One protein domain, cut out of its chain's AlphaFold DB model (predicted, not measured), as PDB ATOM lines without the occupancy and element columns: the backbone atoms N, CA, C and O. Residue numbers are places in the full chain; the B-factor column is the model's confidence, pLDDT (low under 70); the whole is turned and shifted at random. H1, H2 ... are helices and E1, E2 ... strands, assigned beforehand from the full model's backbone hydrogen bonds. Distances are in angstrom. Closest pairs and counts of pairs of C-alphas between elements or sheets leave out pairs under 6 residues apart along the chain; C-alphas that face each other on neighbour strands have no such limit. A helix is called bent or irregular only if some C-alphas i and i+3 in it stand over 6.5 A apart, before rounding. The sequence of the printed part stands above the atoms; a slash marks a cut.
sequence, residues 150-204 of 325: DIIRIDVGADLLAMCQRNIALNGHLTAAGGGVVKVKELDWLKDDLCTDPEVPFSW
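This is residues 150 to 204 of the 325 residues of the protein "methyltransferase-like protein 22 isoform X2" of Callorhinus ursinus (UniProt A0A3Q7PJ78). A narrow strip of two parallel strands, E1 and E2, has one long, kinked helix, H1, packed along it, nearer to E2 than to E1. At one end H1 kinks and turns in toward the start of E2; at the other, an 18-residue tail with no named element, residues 187 to 204, loops past the end of E2. The printed part has 55 residues, with two named strands and one named helix in the order E1, H1, E2, and its class is mixed, helices and strands. It is only just loose, close to compact, with a radius of gyration of the C-alphas of 12.2 A, and elongated, spanning 36 by 20 by 20 A.

E1, residues 151 to 155, and E2, residues 182 to 186, are parallel neighbours, with 27 degrees between their directions. The C-alphas of Ile 152 and Lys 183 face each other at 4.8 A. N 153 and O 183 are within hydrogen-bond range at 2.8 A, as are N 185 and O 153 at 3.0 A. With H1, residues 158 to 178, they form a strand-helix-strand unit, two parallel strands joined through a helix, whose crossover is right-handed. The closest C-alphas of H1 and E2 are those of Gln 165 and Val 184, 6.4 A apart. Those of E1 and H1 are Asp 155 and Leu 161, 6.3 A apart. In H1, 12 of 17 O i to N i+4 pairs are within hydrogen-bond range.

E1 begins at C-alpha 151, (-29.893, 25.601, 25.368), and is 13.4 A long. H1 measures 27.8 A from C-alpha 158, (-30.344, 42.039, 34.214), to C-alpha 178. It has a kink of 64 degrees near residue 172 and is irregular, with C-alphas 170 and 173 lying 7.6 A apart. E2 is 13.7 A long and ends at C-alpha 186, (-31.357, 39.200, 26.777).

The two C-alphas farthest apart, those of Ala 177 and Leu 190, are 36.2 A apart. The printed part has no cut, and the links E1 to H1 and H1 to E2 are tight. The mean pLDDT of the printed part is 82.8; residue 150 and residues 175 to 179 are under 70.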
ATOM      1  N   ASP A 150     -27.297  22.155  23.276       68.62
ATOM      2  CA  ASP A 150     -27.073  23.490  23.822       68.62
ATOM      3  C   ASP A 150     -28.405  24.250  23.924       68.62
ATOM      4  O   ASP A 150     -29.240  24.223  23.020       68.62
ATOM      5  N   ILE A 151     -28.625  24.928  25.054       76.00
ATOM      6  CA  ILE A 151     -29.893  25.601  25.368       76.00
ATOM      7  C   ILE A 151     -29.633  27.081  25.629       76.00
ATOM      8  O   ILE A 151     -28.944  27.448  26.582       76.00
ATOM      9  N   ILE A 152     -30.261  27.953  24.843       71.69
ATOM     10  CA  ILE A 152     -30.249  29.397  25.087       71.69
ATOM     11  C   ILE A 152     -31.526  29.777  25.843       71.69
ATOM     12  O   ILE A 152     -32.634  29.602  25.341       71.69
ATOM     13  N   ARG A 153     -31.381  30.306  27.063       74.56
ATOM     14  CA  ARG A 153     -32.489  30.890  27.832       74.56
ATOM     15  C   ARG A 153     -32.519  32.399  27.647       74.56
ATOM     16  O   ARG A 153     -31.483  33.058  27.752       74.56
ATOM     17  N   ILE A 154     -33.720  32.918  27.423       76.25
ATOM     18  CA  ILE A 154     -33.980  34.320  27.110       76.25
ATOM     19  C   ILE A 154     -35.009  34.930  28.063       76.25
ATOM     20  O   ILE A 154     -35.985  34.280  28.426       76.25
ATOM     21  N   ASP A 155     -34.769  36.177  28.458       82.31
ATOM     22  CA  ASP A 155     -35.671  37.028  29.247       82.31
ATOM     23  C   ASP A 155     -35.269  38.507  29.024       82.31
ATOM     24  O   ASP A 155     -34.375  38.789  28.217       82.31
ATOM     25  N   VAL A 156     -35.887  39.454  29.735       79.31
ATOM     26  CA  VAL A 156     -35.555  40.889  29.680       79.31
ATOM     27  C   VAL A 156     -35.222  41.432  31.068       79.31
ATOM     28  O   VAL A 156     -36.027  41.344  31.994       79.31
ATOM     29  N   GLY A 157     -34.065  42.091  31.191       81.00
ATOM     30  CA  GLY A 157     -33.632  42.766  32.414       81.00
ATOM     31  C   GLY A 157     -32.607  41.970  33.226       81.00
ATOM     32  O   GLY A 157     -32.777  40.784  33.516       81.00
ATOM     33  N   ALA A 158     -31.533  42.655  33.626       82.62
ATOM     34  CA  ALA A 158     -30.344  42.039  34.214       82.62
ATOM     35  C   ALA A 158     -30.612  41.237  35.502       82.62
ATOM     36  O   ALA A 158     -30.007  40.183  35.687       82.62
ATOM     37  N   ASP A 159     -31.527  41.684  36.369       83.69
ATOM     38  CA  ASP A 159     -31.847  40.983  37.624       83.69
ATOM     39  C   ASP A 159     -32.519  39.623  37.379       83.69
ATOM     40  O   ASP A 159     -32.222  38.636  38.066       83.69
ATOM     41  N   LEU A 160     -33.389  39.555  36.364       79.81
ATOM     42  CA  LEU A 160     -34.121  38.347  35.987       79.81
ATOM     43  C   LEU A 160     -33.164  37.355  35.319       79.81
ATOM     44  O   LEU A 160     -33.070  36.200  35.730       79.81
ATOM     45  N   LEU A 161     -32.335  37.838  34.392       81.62
ATOM     46  CA  LEU A 161     -31.298  37.045  33.728       81.62
ATOM     47  C   LEU A 161     -30.238  36.527  34.725       81.62
ATOM     48  O   LEU A 161     -29.848  35.356  34.668       81.62
ATOM     49  N   ALA A 162     -29.845  37.324  35.725       82.00
ATOM     50  CA  ALA A 162     -28.963  36.887  36.813       82.00
ATOM     51  C   ALA A 162     -29.628  35.863  37.755       82.00
ATOM     52  O   ALA A 162     -28.955  35.004  38.334       82.00
ATOM     53  N   MET A 163     -30.951  35.912  37.930       84.62
ATOM     54  CA  MET A 163     -31.713  34.857  38.604       84.62
ATOM     55  C   MET A 163     -31.758  33.573  37.762       84.62
ATOM     56  O   MET A 163     -31.454  32.504  38.293       84.62
ATOM     57  N   CYS A 164     -32.020  33.659  36.454       82.56
ATOM     58  CA  CYS A 164     -31.951  32.519  35.536       82.56
ATOM     59  C   CYS A 164     -30.571  31.844  35.569       82.56
ATOM     60  O   CYS A 164     -30.490  30.621  35.692       82.56
ATOM     61  N   GLN A 165     -29.486  32.625  35.539       84.00
ATOM     62  CA  GLN A 165     -28.118  32.105  35.597       84.00
ATOM     63  C   GLN A 165     -27.805  31.415  36.936       84.00
ATOM     64  O   GLN A 165     -27.186  30.349  36.945       84.00
ATOM     65  N   ARG A 166     -28.286  31.953  38.068       83.50
ATOM     66  CA  ARG A 166     -28.190  31.277  39.378       83.50
ATOM     67  C   ARG A 166     -28.967  29.960  39.402       83.50
ATOM     68  O   ARG A 166     -28.439  28.960  39.883       83.50
ATOM     69  N   ASN A 167     -30.176  29.933  38.841       82.81
ATOM     70  CA  ASN A 167     -30.988  28.717  38.760       82.81
ATOM     71  C   ASN A 167     -30.329  27.644  37.878       82.81
ATOM     72  O   ASN A 167     -30.382  26.464  38.221       82.81
ATOM     73  N   ILE A 168     -29.657  28.032  36.789       81.62
ATOM     74  CA  ILE A 168     -28.835  27.117  35.981       81.62
ATOM     75  C   ILE A 168     -27.660  26.580  36.804       81.62
ATOM     76  O   ILE A 168     -27.480  25.370  36.860       81.62
ATOM     77  N   ALA A 169     -26.906  27.441  37.495       83.25
ATOM     78  CA  ALA A 169     -25.751  27.018  38.288       83.25
ATOM     79  C   ALA A 169     -26.115  26.000  39.388       83.25
ATOM     80  O   ALA A 169     -25.402  25.016  39.574       83.25
ATOM     81  N   LEU A 170     -27.254  26.182  40.069       81.56
ATOM     82  CA  LEU A 170     -27.774  25.222  41.055       81.56
ATOM     83  C   LEU A 170     -28.124  23.857  40.430       81.56
ATOM     84  O   LEU A 170     -27.932  22.813  41.056       81.56
ATOM     85  N   ASN A 171     -28.592  23.857  39.181       80.56
ATOM     86  CA  ASN A 171     -28.985  22.659  38.435       80.56
ATOM     87  C   ASN A 171     -27.891  22.133  37.486       80.56
ATOM     88  O   ASN A 171     -28.135  21.184  36.747       80.56
ATOM     89  N   GLY A 172     -26.671  22.683  37.530       76.56
ATOM     90  CA  GLY A 172     -25.576  22.302  36.625       76.56
ATOM     91  C   GLY A 172     -25.140  20.835  36.743       76.56
ATOM     92  O   GLY A 172     -24.518  20.294  35.835       76.56
ATOM     93  N   HIS A 173     -25.513  20.165  37.836       79.56
ATOM     94  CA  HIS A 173     -25.337  18.726  38.017       79.56
ATOM     95  C   HIS A 173     -26.187  17.879  37.049       79.56
ATOM     96  O   HIS A 173     -25.798  16.755  36.752       79.56
ATOM     97  N   LEU A 174     -27.305  18.414  36.540       72.88
ATOM     98  CA  LEU A 174     -28.151  17.760  35.534       72.88
ATOM     99  C   LEU A 174     -27.549  17.904  34.129       72.88
ATOM    100  O   LEU A 174     -27.473  16.938  33.378       72.88
ATOM    101  N   THR A 175     -27.051  19.095  33.786       68.81
ATOM    102  CA  THR A 175     -26.462  19.367  32.461       68.81
ATOM    103  C   THR A 175     -25.083  18.726  32.289       68.81
ATOM    104  O   THR A 175     -24.711  18.346  31.183       68.81
ATOM    105  N   ALA A 176     -24.336  18.534  33.383       64.69
ATOM    106  CA  ALA A 176     -23.018  17.897  33.368       64.69
ATOM    107  C   ALA A 176     -23.021  16.440  32.860       64.69
ATOM    108  O   ALA A 176     -21.980  15.969  32.406       64.69
ATOM    109  N   ALA A 177     -24.154  15.733  32.929       60.38
ATOM    110  CA  ALA A 177     -24.272  14.358  32.443       60.38
ATOM    111  C   ALA A 177     -24.417  14.270  30.911       60.38
ATOM    112  O   ALA A 177     -23.887  13.342  30.308       60.38
ATOM    113  N   GLY A 178     -25.106  15.238  30.292       63.69
ATOM    114  CA  GLY A 178     -25.390  15.263  28.850       63.69
ATOM    115  C   GLY A 178     -24.441  16.127  28.013       63.69
ATOM    116  O   GLY A 178     -24.625  16.235  26.809       63.69
ATOM    117  N   GLY A 179     -23.460  16.796  28.628       69.19
ATOM    118  CA  GLY A 179     -22.453  17.614  27.935       69.19
ATOM    119  C   GLY A 179     -22.943  18.943  27.336       69.19
ATOM    120  O   GLY A 179     -22.105  19.754  26.949       69.19
ATOM    121  N   GLY A 180     -24.257  19.186  27.284       73.94
ATOM    122  CA  GLY A 180     -24.856  20.412  26.749       73.94
ATOM    123  C   GLY A 180     -24.612  21.652  27.616       73.94
ATOM    124  O   GLY A 180     -24.615  21.598  28.852       73.94
ATOM    125  N   VAL A 181     -24.423  22.794  26.958       80.25
ATOM    126  CA  VAL A 181     -24.165  24.100  27.568       80.25
ATOM    127  C   VAL A 181     -25.451  24.921  27.621       80.25
ATOM    128  O   VAL A 181     -26.159  25.080  26.628       80.25
ATOM    129  N   VAL A 182     -25.746  25.514  28.782       83.69
ATOM    130  CA  VAL A 182     -26.884  26.435  28.930       83.69
ATOM    131  C   VAL A 182     -26.393  27.879  28.985       83.69
ATOM    132  O   VAL A 182     -25.742  28.290  29.948       83.69
ATOM    133  N   LYS A 183     -26.735  28.663  27.960       86.56
ATOM    134  CA  LYS A 183     -26.423  30.094  27.844       86.56
ATOM    135  C   LYS A 183     -27.618  30.936  28.315       86.56
ATOM    136  O   LYS A 183     -28.767  30.527  28.168       86.56
ATOM    137  N   VAL A 184     -27.362  32.126  28.861       87.69
ATOM    138  CA  VAL A 184     -28.399  33.110  29.243       87.69
ATOM    139  C   VAL A 184     -28.152  34.407  28.484       87.69
ATOM    140  O   VAL A 184     -27.035  34.926  28.545       87.69
ATOM    141  N   LYS A 185     -29.169  34.914  27.780       90.88
ATOM    142  CA  LYS A 185     -29.087  36.105  26.918       90.88
ATOM    143  C   LYS A 185     -30.329  36.990  27.045       90.88
ATOM    144  O   LYS A 185     -31.416  36.481  27.292       90.88
ATOM    145  N   GLU A 186     -30.192  38.302  26.855       90.62
ATOM    146  CA  GLU A 186     -31.357  39.200  26.777       90.62
ATOM    147  C   GLU A 186     -32.047  39.071  25.407       90.62
ATOM    148  O   GLU A 186     -31.401  39.281  24.380       90.62
ATOM    149  N   LEU A 187     -33.358  38.803  25.367       90.19
ATOM    150  CA  LEU A 187     -34.158  38.977  24.145       90.19
ATOM    151  C   LEU A 187     -35.408  39.805  24.432       90.19
ATOM    152  O   LEU A 187     -36.418  39.298  24.914       90.19
ATOM    153  N   ASP A 188     -35.341  41.080  24.073       89.19
ATOM    154  CA  ASP A 188     -36.473  41.996  24.130       89.19
ATOM    155  C   ASP A 188     -37.242  41.969  22.805       89.19
ATOM    156  O   ASP A 188     -36.768  42.478  21.789       89.19
ATOM    157  N   TRP A 189     -38.440  41.376  22.811       91.25
ATOM    158  CA  TRP A 189     -39.289  41.250  21.619       91.25
ATOM    159  C   TRP A 189     -39.742  42.602  21.045       91.25
ATOM    160  O   TRP A 189     -40.120  42.674  19.875       91.25
ATOM    161  N   LEU A 190     -39.702  43.674  21.849       89.81
ATOM    162  CA  LEU A 190     -40.043  45.037  21.427       89.81
ATOM    163  C   LEU A 190     -38.886  45.739  20.695       89.81
ATOM    164  O   LEU A 190     -39.087  46.813  20.128       89.81
ATOM    165  N   LYS A 191     -37.685  45.145  20.689       89.56
ATOM    166  CA  LYS A 191     -36.530  45.587  19.897       89.56
ATOM    167  C   LYS A 191     -36.401  44.717  18.643       89.56
ATOM    168  O   LYS A 191     -36.765  43.541  18.654       89.56
ATOM    169  N   ASP A 192     -35.876  45.286  17.557       85.25
ATOM    170  CA  ASP A 192     -35.679  44.547  16.301       85.25
ATOM    171  C   ASP A 192     -34.383  43.727  16.267       85.25
ATOM    172  O   ASP A 192     -34.395  42.577  15.816       85.25
ATOM    173  N   ASP A 193     -33.298  44.289  16.800       88.06
ATOM    174  CA  ASP A 193     -31.962  43.696  16.775       88.06
ATOM    175  C   ASP A 193     -31.565  43.062  18.117       88.06
ATOM    176  O   ASP A 193     -31.933  43.528  19.198       88.06
ATOM    177  N   LEU A 194     -30.744  42.012  18.036       89.88
ATOM    178  CA  LEU A 194     -30.071  41.422  19.191       89.88
ATOM    179  C   LEU A 194     -29.021  42.409  19.721       89.88
ATOM    180  O   LEU A 194     -28.183  42.894  18.962       89.88
ATOM    181  N   CYS A 195     -29.035  42.701  21.024       91.12
ATOM    182  CA  CYS A 195     -28.024  43.567  21.629       91.12
ATOM    183  C   CYS A 195     -26.661  42.860  21.633       91.12
ATOM    184  O   CYS A 195     -26.512  41.850  22.320       91.12
ATOM    185  N   THR A 196     -25.672  43.393  20.908       93.62
ATOM    186  CA  THR A 196     -24.299  42.850  20.847       93.62
ATOM    187  C   THR A 196     -23.247  43.765  21.487       93.62
ATOM    188  O   THR A 196     -22.078  43.726  21.102       93.62
ATOM    189  N   ASP A 197     -23.652  44.641  22.410       93.12
ATOM    190  CA  ASP A 197     -22.730  45.507  23.152       93.12
ATOM    191  C   ASP A 197     -22.065  44.705  24.292       93.12
ATOM    192  O   ASP A 197     -22.774  44.248  25.194       93.12
ATOM    193  N   PRO A 198     -20.733  44.497  24.288       91.38
ATOM    194  CA  PRO A 198     -20.054  43.707  25.315       91.38
ATOM    195  C   PRO A 198     -20.090  44.345  26.714       91.38
ATOM    196  O   PRO A 198     -19.877  43.635  27.695       91.38
ATOM    197  N   GLU A 199     -20.378  45.646  26.829       92.69
ATOM    198  CA  GLU A 199     -20.530  46.330  28.120       92.69
ATOM    199  C   GLU A 199     -21.921  46.098  28.744       92.69
ATOM    200  O   GLU A 199     -22.125  46.339  29.937       92.69
ATOM    201  N   VAL A 200     -22.892  45.608  27.960       91.44
ATOM    202  CA  VAL A 200     -24.244  45.277  28.430       91.44
ATOM    203  C   VAL A 200     -24.276  43.829  28.945       91.44
ATOM    204  O   VAL A 200     -23.994  42.902  28.183       91.44
ATOM    205  N   PRO A 201     -24.656  43.580  30.216       91.50
ATOM    206  CA  PRO A 201     -24.804  42.224  30.739       91.50
ATOM    207  C   PRO A 201     -25.769  41.379  29.899       91.50
ATOM    208  O   PRO A 201     -26.817  41.863  29.486       91.50
ATOM    209  N   PHE A 202     -25.440  40.100  29.699       91.94
ATOM    210  CA  PHE A 202     -26.243  39.138  28.922       91.94
ATOM    211  C   PHE A 202     -26.442  39.489  27.434       91.94
ATOM    212  O   PHE A 202     -27.302  38.898  26.777       91.94
ATOM    213  N   SER A 203     -25.630  40.390  26.874       93.88
ATOM    214  CA  SER A 203     -25.599  40.647  25.433       93.88
ATOM    215  C   SER A 203     -25.130  39.432  24.622       93.88
ATOM    216  O   SER A 203     -24.519  38.479  25.127       93.88
ATOM    217  N   TRP A 204     -25.446  39.446  23.332       94.06
ATOM    218  CA  TRP A 204     -25.090  38.411  22.371       94.06
ATOM    219  C   TRP A 204     -23.697  38.677  21.801       94.06
ATOM    220  O   TRP A 204     -23.441  39.741  21.239       94.06
TER     221      TRP A 204